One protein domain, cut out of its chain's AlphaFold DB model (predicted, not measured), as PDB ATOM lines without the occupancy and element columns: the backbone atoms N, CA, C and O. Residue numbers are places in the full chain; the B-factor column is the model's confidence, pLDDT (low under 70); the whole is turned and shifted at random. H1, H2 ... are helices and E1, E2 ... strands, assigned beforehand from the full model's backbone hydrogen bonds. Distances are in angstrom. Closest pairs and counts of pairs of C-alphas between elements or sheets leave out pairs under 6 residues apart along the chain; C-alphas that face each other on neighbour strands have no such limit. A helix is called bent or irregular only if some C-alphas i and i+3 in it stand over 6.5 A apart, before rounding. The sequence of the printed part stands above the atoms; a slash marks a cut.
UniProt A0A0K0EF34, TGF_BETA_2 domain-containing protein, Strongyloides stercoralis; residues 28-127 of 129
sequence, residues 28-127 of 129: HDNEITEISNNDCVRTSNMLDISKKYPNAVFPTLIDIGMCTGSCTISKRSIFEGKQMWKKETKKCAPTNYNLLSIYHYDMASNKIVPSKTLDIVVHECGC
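AT A GLANCE: This is residues 28 to 127 of the 129 residues of the protein "TGF_BETA_2 domain-containing protein" of Strongyloides stercoralis (UniProt A0A0K0EF34). This is a long, thin rod of paired strands: the hairpin E7 and E8 makes one end, and towards the other end two ribbons run side by side. One ribbon is the bent hairpin E9 and E10; the other is a broken hairpin, in which E2 and E3 go out, H1 and E4 make the far tip, and E5 and E6 come back beside them. The printed part has 100 residues with ten named strands and one short helix, in the order E1 E2 E3 H1 E4 E5 E6 E7 E8 E9 E10, and is mostly strand. Its antiparallel sheets run E1 - E7 - E8, E4 - E9 - E10, E2 - E6 and E3 - E5. The whole is extended, with a radius of gyration of the C-alphas of 20.4 A and spans of 69 by 26 by 14 A.

HOW THE PARTS SIT: Start at E1, residues 33 to 38, antiparallel to E7, residues 70 to 79, at 155 degrees; N 34 and O 74 are 2.9 A apart. E2, residues 41 to 43, is antiparallel to E6, residues 66 to 68, with N 43 and O 66 2.9 A apart. E3, residues 46 to 48, is antiparallel to E5, residues 61 to 63, with N 47 and O 62 2.8 A apart. H1, residues 49 to 52, is too short for an O i to N i+4 pair. E4, residues 56 to 58, is antiparallel to E9, residues 93 to 106, with N 103 and O 58 2.7 A apart; H1 only grazes their sheet. E7 forms a hairpin with E8, residues 82 to 91, where N 73 and O 88 are 2.8 A apart. E9 forms a hairpin with E10, residues 111 to 126, where N 102 and O 115 are 2.8 A apart. The closest C-alphas of E6 and E10, Cys 67 and Cys 125, are 5.6 A apart. E8 and E10 are apart.

IN THESE COORDINATES: Find C-alpha 33, where E1 begins, at (127.948, 87.861, 55.494). E1 runs on into E2 at 53 degrees, E2 into E3 at 35 degrees. From C-alpha 70 at (123.623, 101.597, 48.348), E7 runs 27.4 A; E8 returns over 28.8 A. E9, 34.1 A long, bends by 76 degrees at residue 96; E10, 39.2 A long, bends by 54 degrees at residue 118 and ends at C-alpha 126 at (118.111, 95.521, 49.799).

THE WHOLE: Look for the two C-alphas farthest apart, those of Gly 81 and Asn 110, at 68.8 A. The printed part has no cut, and its links are tight. The mean pLDDT of the printed part is 88.5; residues 28 to 33 are under 70.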
ATOM      1  N   HIS A  28     132.723  76.487  52.598       50.46
ATOM      2  CA  HIS A  28     131.527  77.278  52.366       50.46
ATOM      3  C   HIS A  28     130.865  77.687  53.694       50.46
ATOM      4  O   HIS A  28     130.146  78.683  53.747       50.46
ATOM      5  N   ASP A  29     131.188  76.965  54.771       49.23
ATOM      6  CA  ASP A  29     130.621  77.095  56.107       49.23
ATOM      7  C   ASP A  29     131.099  78.320  56.907       49.23
ATOM      8  O   ASP A  29     130.582  78.552  57.998       49.23
ATOM      9  N   ASN A  30     132.044  79.135  56.416       51.64
ATOM     10  CA  ASN A  30     132.562  80.274  57.196       51.64
ATOM     11  C   ASN A  30     132.406  81.666  56.569       51.64
ATOM     12  O   ASN A  30     132.819  82.642  57.206       51.64
ATOM     13  N   GLU A  31     131.793  81.811  55.389       55.60
ATOM     14  CA  GLU A  31     131.485  83.147  54.854       55.60
ATOM     15  C   GLU A  31     130.231  83.719  55.531       55.60
ATOM     16  O   GLU A  31     129.139  83.787  54.967       55.60
ATOM     17  N   ILE A  32     130.388  84.147  56.785       64.85
ATOM     18  CA  ILE A  32     129.366  84.946  57.458       64.85
ATOM     19  C   ILE A  32     129.334  86.300  56.759       64.85
ATOM     20  O   ILE A  32     130.318  87.047  56.750       64.85
ATOM     21  N   THR A  33     128.188  86.594  56.159       66.86
ATOM     22  CA  THR A  33     127.948  87.861  55.494       66.86
ATOM     23  C   THR A  33     127.004  88.706  56.334       66.86
ATOM     24  O   THR A  33     125.848  88.345  56.532       66.86
ATOM     25  N   GLU A  34     127.492  89.845  56.819       75.38
ATOM     26  CA  GLU A  34     126.716  90.770  57.647       75.38
ATOM     27  C   GLU A  34     126.441  92.070  56.890       75.38
ATOM     28  O   GLU A  34     127.337  92.679  56.294       75.38
ATOM     29  N   ILE A  35     125.190  92.530  56.921       71.51
ATOM     30  CA  ILE A  35     124.813  93.832  56.365       71.51
ATOM     31  C   ILE A  35     125.146  94.895  57.412       71.51
ATOM     32  O   ILE A  35     124.486  94.997  58.441       71.51
ATOM     33  N   SER A  36     126.191  95.676  57.151       75.57
ATOM     34  CA  SER A  36     126.707  96.678  58.096       75.57
ATOM     35  C   SER A  36     126.048  98.051  57.959       75.57
ATOM     36  O   SER A  36     125.982  98.804  58.925       75.57
ATOM     37  N   ASN A  37     125.564  98.383  56.761       80.46
ATOM     38  CA  ASN A  37     124.787  99.588  56.498       80.46
ATOM     39  C   ASN A  37     123.849  99.334  55.316       80.46
ATOM     40  O   ASN A  37     124.267  98.744  54.316       80.46
ATOM     41  N   ASN A  38     122.599  99.768  55.423       85.69
ATOM     42  CA  ASN A  38     121.588  99.577  54.394       85.69
ATOM     43  C   ASN A  38     120.755 100.851  54.262       85.69
ATOM     44  O   ASN A  38     119.868 101.090  55.078       85.69
ATOM     45  N   ASP A  39     121.046 101.652  53.238       92.88
ATOM     46  CA  ASP A  39     120.268 102.847  52.903       92.88
ATOM     47  C   ASP A  39     119.288 102.589  51.737       92.88
ATOM     48  O   ASP A  39     118.749 103.526  51.149       92.88
ATOM     49  N   CYS A  40     119.032 101.316  51.403       94.62
ATOM     50  CA  CYS A  40     118.171 100.950  50.288       94.62
ATOM     51  C   CYS A  40     116.734 101.421  50.487       94.62
ATOM     52  O   CYS A  40     116.067 101.052  51.454       94.62
ATOM     53  N   VAL A  41     116.219 102.148  49.497       94.76
ATOM     54  CA  VAL A  41     114.838 102.635  49.488       94.76
ATOM     55  C   VAL A  41     114.157 102.257  48.179       94.76
ATOM     56  O   VAL A  41     114.707 102.444  47.086       94.76
ATOM     57  N   ARG A  42     112.924 101.752  48.290       96.39
ATOM     58  CA  ARG A  42     111.999 101.629  47.161       96.39
ATOM     59  C   ARG A  42     111.400 103.000  46.873       96.39
ATOM     60  O   ARG A  42     110.620 103.519  47.667       96.39
ATOM     61  N   THR A  43     111.711 103.563  45.718       96.93
ATOM     62  CA  THR A  43     111.050 104.769  45.215       96.93
ATOM     63  C   THR A  43     109.931 104.388  44.261       96.93
ATOM     64  O   THR A  43     110.043 103.395  43.539       96.93
ATOM     65  N   SER A  44     108.862 105.183  44.237       96.43
ATOM     66  CA  SER A  44     107.782 104.997  43.269       96.43
ATOM     67  C   SER A  44     108.292 105.216  41.842       96.43
ATOM     68  O   SER A  44     109.088 106.121  41.589       96.43
ATOM     69  N   ASN A  45     107.840 104.380  40.918       96.44
ATOM     70  CA  ASN A  45     108.090 104.493  39.493       96.44
ATOM     71  C   ASN A  45     106.822 104.067  38.746       96.44
ATOM     72  O   ASN A  45     106.560 102.879  38.557       96.44
ATOM     73  N   MET A  46     106.008 105.050  38.366       95.54
ATOM     74  CA  MET A  46     104.732 104.809  37.695       95.54
ATOM     75  C   MET A  46     104.958 104.430  36.232       95.54
ATOM     76  O   MET A  46     105.549 105.189  35.464       95.54
ATOM     77  N   LEU A  47     104.435 103.276  35.834       94.16
ATOM     78  CA  LEU A  47     104.452 102.779  34.469       94.16
ATOM     79  C   LEU A  47     103.051 102.864  33.859       94.16
ATOM     80  O   LEU A  47     102.081 102.342  34.410       94.16
ATOM     81  N   ASP A  48     102.971 103.488  32.688       94.66
ATOM     82  CA  ASP A  48     101.787 103.488  31.830       94.66
ATOM     83  C   ASP A  48     101.761 102.202  30.995       94.66
ATOM     84  O   ASP A  48     102.514 102.034  30.029       94.66
ATOM     85  N   ILE A  49     100.907 101.271  31.409       92.94
ATOM     86  CA  ILE A  49     100.781  99.946  30.805       92.94
ATOM     87  C   ILE A  49     100.211 100.046  29.398       92.94
ATOM     88  O   ILE A  49     100.683  99.333  28.520       92.94
ATOM     89  N   SER A  50      99.263 100.953  29.156       88.27
ATOM     90  CA  SER A  50      98.620 101.100  27.845       88.27
ATOM     91  C   SER A  50      99.609 101.514  26.750       88.27
ATOM     92  O   SER A  50      99.492 101.086  25.602       88.27
ATOM     93  N   LYS A  51     100.643 102.285  27.113       91.58
ATOM     94  CA  LYS A  51     101.715 102.688  26.190       91.58
ATOM     95  C   LYS A  51     102.702 101.567  25.894       91.58
ATOM     96  O   LYS A  51     103.208 101.487  24.779       91.58
ATOM     97  N   LYS A  52     103.013 100.728  26.886       90.50
ATOM     98  CA  LYS A  52     104.002  99.647  26.745       90.50
ATOM     99  C   LYS A  52     103.394  98.352  26.198       90.50
ATOM    100  O   LYS A  52     104.051  97.634  25.451       90.50
ATOM    101  N   TYR A  53     102.144  98.074  26.550       90.03
ATOM    102  CA  TYR A  53     101.382  96.886  26.179       90.03
ATOM    103  C   TYR A  53     100.033  97.315  25.575       90.03
ATOM    104  O   TYR A  53      99.031  97.340  26.283       90.03
ATOM    105  N   PRO A  54      99.970  97.633  24.267       85.94
ATOM    106  CA  PRO A  54      98.790  98.259  23.652       85.94
ATOM    107  C   PRO A  54      97.480  97.464  23.755       85.94
ATOM    108  O   PRO A  54      96.404  98.051  23.746       85.94
ATOM    109  N   ASN A  55      97.559  96.134  23.872       86.88
ATOM    110  CA  ASN A  55      96.383  95.262  24.009       86.88
ATOM    111  C   ASN A  55      95.968  95.033  25.473       86.88
ATOM    112  O   ASN A  55      95.013  94.296  25.740       86.88
ATOM    113  N   ALA A  56      96.706  95.599  26.430       90.26
ATOM    114  CA  ALA A  56      96.371  95.511  27.840       90.26
ATOM    115  C   ALA A  56      95.149  96.383  28.147       90.26
ATOM    116  O   ALA A  56      95.080  97.552  27.776       90.26
ATOM    117  N   VAL A  57      94.197  95.799  28.862       92.69
ATOM    118  CA  VAL A  57      92.970  96.452  29.324       92.69
ATOM    119  C   VAL A  57      93.120  96.904  30.778       92.69
ATOM    120  O   VAL A  57      92.564  97.928  31.168       92.69
ATOM    121  N   PHE A  58      93.876  96.159  31.595       92.68
ATOM    122  CA  PHE A  58      94.070  96.470  33.014       92.68
ATOM    123  C   PHE A  58      95.378  95.872  33.571       92.68
ATOM    124  O   PHE A  58      95.745  94.774  33.164       92.68
ATOM    125  N   PRO A  59      96.053  96.511  34.545       93.16
ATOM    126  CA  PRO A  59      95.871  97.906  34.949       93.16
ATOM    127  C   PRO A  59      96.342  98.861  33.846       93.16
ATOM    128  O   PRO A  59      97.118  98.468  32.984       93.16
ATOM    129  N   THR A  60      95.873 100.111  33.851       91.33
ATOM    130  CA  THR A  60      96.325 101.143  32.895       91.33
ATOM    131  C   THR A  60      97.581 101.864  33.382       91.33
ATOM    132  O   THR A  60      98.475 102.156  32.594       91.33
ATOM    133  N   LEU A  61      97.675 102.097  34.692       93.93
ATOM    134  CA  LEU A  61      98.821 102.673  35.388       93.93
ATOM    135  C   LEU A  61      99.150 101.806  36.598       93.93
ATOM    136  O   LEU A  61      98.248 101.377  37.321       93.93
ATOM    137  N   ILE A  62     100.433 101.569  36.842       95.28
ATOM    138  CA  ILE A  62     100.888 100.827  38.017       95.28
ATOM    139  C   ILE A  62     102.229 101.363  38.505       95.28
ATOM    140  O   ILE A  62     103.096 101.701  37.704       95.28
ATOM    141  N   ASP A  63     102.416 101.423  39.821       97.09
ATOM    142  CA  ASP A  63     103.731 101.674  40.407       97.09
ATOM    143  C   ASP A  63     104.563 100.385  40.380       97.09
ATOM    144  O   ASP A  63     104.358  99.492  41.206       97.09
ATOM    145  N   ILE A  64     105.514 100.281  39.451       96.95
ATOM    146  CA  ILE A  64     106.440  99.139  39.403       96.95
ATOM    147  C   ILE A  64     107.550  99.244  40.455       96.95
ATOM    148  O   ILE A  64     108.195  98.247  40.772       96.95
ATOM    149  N   GLY A  65     107.748 100.427  41.033       96.98
ATOM    150  CA  GLY A  65     108.834 100.717  41.956       96.98
ATOM    151  C   GLY A  65     110.219 100.659  41.304       96.98
ATOM    152  O   GLY A  65     110.435 100.104  40.227       96.98
ATOM    153  N   MET A  66     111.196 101.250  41.979       96.24
ATOM    154  CA  MET A  66     112.612 101.120  41.649       96.24
ATOM    155  C   MET A  66     113.429 101.136  42.939       96.24
ATOM    156  O   MET A  66     113.060 101.810  43.900       96.24
ATOM    157  N   CYS A  67     114.538 100.401  42.964       96.16
ATOM    158  CA  CYS A  67     115.468 100.451  44.084       96.16
ATOM    159  C   CYS A  67     116.506 101.545  43.878       96.16
ATOM    160  O   CYS A  67     117.132 101.635  42.821       96.16
ATOM    161  N   THR A  68     116.705 102.346  44.916       95.57
ATOM    162  CA  THR A  68     117.738 103.380  44.986       95.57
ATOM    163  C   THR A  68     118.557 103.204  46.258       95.57
ATOM    164  O   THR A  68     118.175 102.430  47.139       95.57
ATOM    165  N   GLY A  69     119.697 103.890  46.322       94.16
ATOM    166  CA  GLY A  69     120.648 103.769  47.419       94.16
ATOM    167  C   GLY A  69     121.763 102.753  47.163       94.16
ATOM    168  O   GLY A  69     121.943 102.199  46.068       94.16
ATOM    169  N   SER A  70     122.527 102.525  48.212       93.27
ATOM    170  CA  SER A  70     123.623 101.597  48.348       93.27
ATOM    171  C   SER A  70     123.550 100.851  49.678       93.27
ATOM    172  O   SER A  70     122.884 101.223  50.640       93.27
ATOM    173  N   CYS A  71     124.264  99.747  49.755       90.26
ATOM    174  CA  CYS A  71     124.350  99.015  50.995       90.26
ATOM    175  C   CYS A  71     125.728  98.380  51.117       90.26
ATOM    176  O   CYS A  71     126.332  97.961  50.125       90.26
ATOM    177  N   THR A  72     126.258  98.357  52.335       89.33
ATOM    178  CA  THR A  72     127.598  97.855  52.619       89.33
ATOM    179  C   THR A  72     127.502  96.523  53.326       89.33
ATOM    180  O   THR A  72     127.017  96.409  54.456       89.33
ATOM    181  N   ILE A  73     128.034  95.518  52.652       86.79
ATOM    182  CA  ILE A  73     128.107  94.147  53.108       86.79
ATOM    183  C   ILE A  73     129.518  93.905  53.636       86.79
ATOM    184  O   ILE A  73     130.498  94.258  52.982       86.79
ATOM    185  N   SER A  74     129.634  93.311  54.814       85.88
ATOM    186  CA  SER A  74     130.904  92.843  55.362       85.88
ATOM    187  C   SER A  74     130.948  91.328  55.230       85.88
ATOM    188  O   SER A  74     130.145  90.624  55.836       85.88
ATOM    189  N   LYS A  75     131.875  90.830  54.417       82.68
ATOM    190  CA  LYS A  75     132.143  89.403  54.252       82.68
ATOM    191  C   LYS A  75     133.286  89.020  55.173       82.68
ATOM    192  O   LYS A  75     134.374  89.602  55.086       82.68
ATOM    193  N   ARG A  76     133.040  88.063  56.061       80.37
ATOM    194  CA  ARG A  76     134.094  87.451  56.864       80.37
ATOM    195  C   ARG A  76     134.789  86.379  56.039       80.37
ATOM    196  O   ARG A  76     134.145  85.466  55.540       80.37
ATOM    197  N   SER A  77     136.109  86.453  55.959       78.90
ATOM    198  CA  SER A  77     136.945  85.364  55.466       78.90
ATOM    199  C   SER A  77     138.008  85.011  56.500       78.90
ATOM    200  O   SER A  77     138.382  85.820  57.354       78.90
ATOM    201  N   ILE A  78     138.473  83.766  56.465       77.23
ATOM    202  CA  ILE A  78     139.603  83.313  57.275       77.23
ATOM    203  C   ILE A  78     140.774  83.119  56.320       77.23
ATOM    204  O   ILE A  78     140.701  82.292  55.416       77.23
ATOM    205  N   PHE A  79     141.845  83.881  56.520       73.80
ATOM    206  CA  PHE A  79     143.073  83.778  55.738       73.80
ATOM    207  C   PHE A  79     144.257  83.628  56.695       73.80
ATOM    208  O   PHE A  79     144.381  84.397  57.647       73.80
ATOM    209  N   GLU A  80     145.081  82.594  56.497       81.08
ATOM    210  CA  GLU A  80     146.231  82.267  57.366       81.08
ATOM    211  C   GLU A  80     145.883  82.229  58.874       81.08
ATOM    212  O   GLU A  80     146.623  82.714  59.729       81.08
ATOM    213  N   GLY A  81     144.706  81.688  59.213       77.79
ATOM    214  CA  GLY A  81     144.223  81.580  60.598       77.79
ATOM    215  C   GLY A  81     143.761  82.898  61.232       77.79
ATOM    216  O   GLY A  81     143.279  82.895  62.365       77.79
ATOM    217  N   LYS A  82     143.853  84.025  60.518       80.61
ATOM    218  CA  LYS A  82     143.343  85.327  60.960       80.61
ATOM    219  C   LYS A  82     141.973  85.592  60.346       80.61
ATOM    220  O   LYS A  82     141.734  85.315  59.172       80.61
ATOM    221  N   GLN A  83     141.068  86.151  61.147       77.87
ATOM    222  CA  GLN A  83     139.786  86.641  60.645       77.87
ATOM    223  C   GLN A  83     140.005  87.973  59.933       77.87
ATOM    224  O   GLN A  83     140.540  88.916  60.516       77.87
ATOM    225  N   MET A  84     139.571  88.050  58.683       78.82
ATOM    226  CA  MET A  84     139.573  89.268  57.890       78.82
ATOM    227  C   MET A  84     138.141  89.628  57.517       78.82
ATOM    228  O   MET A  84     137.344  88.775  57.139       78.82
ATOM    229  N   TRP A  85     137.821  90.913  57.620       80.37
ATOM    230  CA  TRP A  85     136.533  91.449  57.201       80.37
ATOM    231  C   TRP A  85     136.741  92.293  55.957       80.37
ATOM    232  O   TRP A  85     137.385  93.343  56.008       80.37
ATOM    233  N   LYS A  86     136.193  91.842  54.833       83.87
ATOM    234  CA  LYS A  86     136.174  92.617  53.597       83.87
ATOM    235  C   LYS A  86     134.836  93.333  53.495       83.87
ATOM    236  O   LYS A  86     133.788  92.694  53.485       83.87
ATOM    237  N   LYS A  87     134.869  94.662  53.421       85.65
ATOM    238  CA  LYS A  87     133.674  95.476  53.184       85.65
ATOM    239  C   LYS A  87     133.493  95.700  51.691       85.65
ATOM    240  O   LYS A  87     134.429  96.113  51.011       85.65
ATOM    241  N   GLU A  88     132.290  95.469  51.200       86.85
ATOM    242  CA  GLU A  88     131.897  95.715  49.819       86.85
ATOM    243  C   GLU A  88     130.603  96.527  49.813       86.85
ATOM    244  O   GLU A  88     129.574  96.090  50.325       86.85
ATOM    245  N   THR A  89     130.652  97.722  49.229       89.99
ATOM    246  CA  THR A  89     129.452  98.531  49.002       89.99
ATOM    247  C   THR A  89     128.867  98.175  47.643       89.99
ATOM    248  O   THR A  89     129.528  98.330  46.616       89.99
ATOM    249  N   LYS A  90     127.625  97.694  47.633       89.44
ATOM    250  CA  LYS A  90     126.872  97.347  46.426       89.44
ATOM    251  C   LYS A  90     125.728  98.340  46.222       89.44
ATOM    252  O   LYS A  90     125.253  98.969  47.164       89.44
ATOM    253  N   LYS A  91     125.270  98.473  44.976       92.79
ATOM    254  CA  LYS A  91     124.004  99.161  44.692       92.79
ATOM    255  C   LYS A  91     122.837  98.321  45.201       92.79
ATOM    256  O   LYS A  91     122.886  97.093  45.127       92.79
ATOM    257  N   CYS A  92     121.791  98.994  45.660       93.62
ATOM    258  CA  CYS A  92     120.559  98.336  46.065       93.62
ATOM    259  C   CYS A  92     119.892  97.624  44.891       93.62
ATOM    260  O   CYS A  92     119.888  98.119  43.761       93.62
ATOM    261  N   ALA A  93     119.304  96.468  45.171       94.18
ATOM    262  CA  ALA A  93     118.589  95.659  44.197       94.18
ATOM    263  C   ALA A  93     117.246  95.184  44.775       94.18
ATOM    264  O   ALA A  93     117.088  95.140  45.997       94.18
ATOM    265  N   PRO A  94     116.283  94.799  43.920       95.45
ATOM    266  CA  PRO A  94     115.052  94.164  44.376       95.45
ATOM    267  C   PRO A  94     115.353  92.850  45.103       95.45
ATOM    268  O   PRO A  94     116.003  91.959  44.540       95.45
ATOM    269  N   THR A  95     114.873  92.735  46.338       93.23
ATOM    270  CA  THR A  95     114.959  91.522  47.173       93.23
ATOM    271  C   THR A  95     113.619  90.802  47.255       93.23
ATOM    272  O   THR A  95     113.596  89.577  47.313       93.23
ATOM    273  N   ASN A  96     112.514  91.546  47.170       94.56
ATOM    274  CA  ASN A  96     111.162  91.014  47.041       94.56
ATOM    275  C   ASN A  96     110.467  91.696  45.859       94.56
ATOM    276  O   ASN A  96     110.409  92.927  45.785       94.56
ATOM    277  N   TYR A  97     109.972  90.906  44.913       96.56
ATOM    278  CA  TYR A  97     109.309  91.401  43.713       96.56
ATOM    279  C   TYR A  97     108.417  90.323  43.101       96.56
ATOM    280  O   TYR A  97     108.669  89.129  43.245       96.56
ATOM    281  N   ASN A  98     107.412  90.759  42.347       96.58
ATOM    282  CA  ASN A  98     106.593  89.887  41.508       96.58
ATOM    283  C   ASN A  98     106.754  90.267  40.041       96.58
ATOM    284  O   ASN A  98     107.043  91.416  39.726       96.58
ATOM    285  N   LEU A  99     106.499  89.327  39.132       96.32
ATOM    286  CA  LEU A  99     106.261  89.693  37.738       96.32
ATOM    287  C   LEU A  99     104.963  90.497  37.638       96.32
ATOM    288  O   LEU A  99     103.950  90.144  38.256       96.32
ATOM    289  N   LEU A 100     104.994  91.556  36.839       95.25
ATOM    290  CA  LEU A 100     103.832  92.367  36.537       95.25
ATOM    291  C   LEU A 100     102.757  91.489  35.894       95.25
ATOM    292  O   LEU A 100     102.995  90.822  34.887       95.25
ATOM    293  N   SER A 101     101.566  91.499  36.487       95.57
ATOM    294  CA  SER A 101     100.390  90.833  35.935       95.57
ATOM    295  C   SER A 101      99.500  91.870  35.262       95.57
ATOM    296  O   SER A 101      99.128  92.865  35.882       95.57
ATOM    297  N   ILE A 102      99.173  91.629  34.001       95.72
ATOM    298  CA  ILE A 102      98.263  92.447  33.204       95.72
ATOM    299  C   ILE A 102      97.115  91.577  32.705       95.72
ATOM    300  O   ILE A 102      97.221  90.359  32.613       95.72
ATOM    301  N   TYR A 103      96.016  92.209  32.347       96.39
ATOM    302  CA  TYR A 103      94.890  91.614  31.659       96.39
ATOM    303  C   TYR A 103      94.848  92.210  30.269       96.39
ATOM    304  O   TYR A 103      94.842  93.432  30.122       96.39
ATOM    305  N   HIS A 104      94.818  91.362  29.254       92.62
ATOM    306  CA  HIS A 104      94.714  91.792  27.867       92.62
ATOM    307  C   HIS A 104      93.517  91.127  27.206       92.62
ATOM    308  O   HIS A 104      93.038  90.081  27.652       92.62
ATOM    309  N   TYR A 105      93.011  91.768  26.161       90.50
ATOM    310  CA  TYR A 105      91.956  91.185  25.349       90.50
ATOM    311  C   TYR A 105      92.564  90.170  24.383       90.50
ATOM    312  O   TYR A 105      93.341  90.535  23.499       90.50
ATOM    313  N   ASP A 106      92.221  88.899  24.557       91.35
ATOM    314  CA  ASP A 106      92.589  87.843  23.627       91.35
ATOM    315  C   ASP A 106      91.513  87.717  22.544       91.35
ATOM    316  O   ASP A 106      90.379  87.299  22.800       91.35
ATOM    317  N   MET A 107      91.883  88.075  21.314       89.33
ATOM    318  CA  MET A 107      90.988  88.014  20.159       89.33
ATOM    319  C   MET A 107      90.602  86.578  19.791       89.33
ATOM    320  O   MET A 107      89.508  86.374  19.270       89.33
ATOM    321  N   ALA A 108      91.452  85.583  20.069       92.99
ATOM    322  CA  ALA A 108      91.177  84.195  19.701       92.99
ATOM    323  C   ALA A 108      90.075  83.584  20.575       92.99
ATOM    324  O   ALA A 108      89.186  82.899  20.071       92.99
ATOM    325  N   SER A 109      90.105  83.856  21.881       93.79
ATOM    326  CA  SER A 109      89.061  83.412  22.812       93.79
ATOM    327  C   SER A 109      87.915  84.414  22.991       93.79
ATOM    328  O   SER A 109      86.919  84.073  23.634       93.79
ATOM    329  N   ASN A 110      88.037  85.621  22.424       92.71
ATOM    330  CA  ASN A 110      87.109  86.745  22.577       92.71
ATOM    331  C   ASN A 110      86.837  87.081  24.059       92.71
ATOM    332  O   ASN A 110      85.698  87.329  24.466       92.71
ATOM    333  N   LYS A 111      87.885  87.007  24.890       94.81
ATOM    334  CA  LYS A 111      87.830  87.167  26.351       94.81
ATOM    335  C   LYS A 111      89.004  87.997  26.853       94.81
ATOM    336  O   LYS A 111      90.060  88.062  26.237       94.81
ATOM    337  N   ILE A 112      88.826  88.596  28.028       94.88
ATOM    338  CA  ILE A 112      89.926  89.203  28.777       94.88
ATOM    339  C   ILE A 112      90.628  88.100  29.567       94.88
ATOM    340  O   ILE A 112      89.981  87.385  30.335       94.88
ATOM    341  N   VAL A 113      91.942  87.973  29.398       94.69
ATOM    342  CA  VAL A 113      92.748  86.933  30.050       94.69
ATOM    343  C   VAL A 113      93.932  87.545  30.806       94.69
ATOM    344  O   VAL A 113      94.516  88.531  30.343       94.69
ATOM    345  N   PRO A 114      94.300  86.995  31.978       94.94
ATOM    346  CA  PRO A 114      95.493  87.422  32.692       94.94
ATOM    347  C   PRO A 114      96.759  86.919  31.989       94.94
ATOM    348  O   PRO A 114      96.816  85.791  31.501       94.94
ATOM    349  N   SER A 115      97.813  87.722  32.015       91.78
ATOM    350  CA  SER A 115      99.166  87.339  31.629       91.78
ATOM    351  C   SER A 115     100.194  87.979  32.550       91.78
ATOM    352  O   SER A 115      99.967  89.030  33.145       91.78
ATOM    353  N   LYS A 116     101.348  87.326  32.676       91.81
ATOM    354  CA  LYS A 116     102.520  87.893  33.346       91.81
ATOM    355  C   LYS A 116     103.485  88.420  32.296       91.81
ATOM    356  O   LYS A 116     103.698  87.758  31.280       91.81
ATOM    357  N   THR A 117     104.061  89.591  32.533       90.68
ATOM    358  CA  THR A 117     105.101  90.168  31.674       90.68
ATOM    359  C   THR A 117     106.492  89.898  32.260       90.68
ATOM    360  O   THR A 117     106.619  89.273  33.312       90.68
ATOM    361  N   LEU A 118     107.546  90.340  31.564       90.13
ATOM    362  CA  LEU A 118     108.924  90.301  32.075       90.13
ATOM    363  C   LEU A 118     109.262  91.491  32.986       90.13
ATOM    364  O   LEU A 118     110.319  91.488  33.616       90.13
ATOM    365  N   ASP A 119     108.391  92.501  33.057       92.33
ATOM    366  CA  ASP A 119     108.577  93.598  34.001       92.33
ATOM    367  C   ASP A 119     108.310  93.108  35.420       92.33
ATOM    368  O   ASP A 119     107.433  92.275  35.656       92.33
ATOM    369  N   ILE A 120     109.052  93.657  36.377       94.93
ATOM    370  CA  ILE A 120     108.875  93.353  37.793       94.93
ATOM    371  C   ILE A 120     108.165  94.502  38.502       94.93
ATOM    372  O   ILE A 120     108.409  95.670  38.215       94.93
ATOM    373  N   VAL A 121     107.322  94.153  39.464       97.44
ATOM    374  CA  VAL A 121     106.808  95.053  40.492       97.44
ATOM    375  C   VAL A 121     107.636  94.803  41.741       97.44
ATOM    376  O   VAL A 121     107.543  93.739  42.358       97.44
ATOM    377  N   VAL A 122     108.491  95.762  42.072       97.83
ATOM    378  CA  VAL A 122     109.368  95.727  43.240       97.83
ATOM    379  C   VAL A 122     108.545  96.019  44.488       97.83
ATOM    380  O   VAL A 122     107.847  97.031  44.534       97.83
ATOM    381  N   HIS A 123     108.666  95.175  45.510       96.14
ATOM    382  CA  HIS A 123     108.042  95.373  46.826       96.14
ATOM    383  C   HIS A 123     109.069  95.786  47.871       96.14
ATOM    384  O   HIS A 123     108.821  96.707  48.643       96.14
ATOM    385  N   GLU A 124     110.248  95.163  47.847       94.87
ATOM    386  CA  GLU A 124     111.333  95.459  48.783       94.87
ATOM    387  C   GLU A 124     112.679  95.550  48.068       94.87
ATOM    388  O   GLU A 124     112.948  94.854  47.080       94.87
ATOM    389  N   CYS A 125     113.528  96.418  48.609       94.91
ATOM    390  CA  CYS A 125     114.881  96.668  48.148       94.91
ATOM    391  C   CYS A 125     115.874  96.322  49.252       94.91
ATOM    392  O   CYS A 125     115.622  96.569  50.429       94.91
ATOM    393  N   GLY A 126     117.038  95.820  48.865       91.26
ATOM    394  CA  GLY A 126     118.111  95.521  49.799       91.26
ATOM    395  C   GLY A 126     119.409  95.157  49.093       91.26
ATOM    396  O   GLY A 126     119.558  95.311  47.876       91.26
ATOM    397  N   CYS A 127     120.353  94.644  49.874       86.52
ATOM    398  CA  CYS A 127     121.552  94.020  49.339       86.52
ATOM    399  C   CYS A 127     121.237  92.637  48.776       86.52
ATOM    400  O   CYS A 127     120.717  91.784  49.492       86.52
TER     401      CYS A 127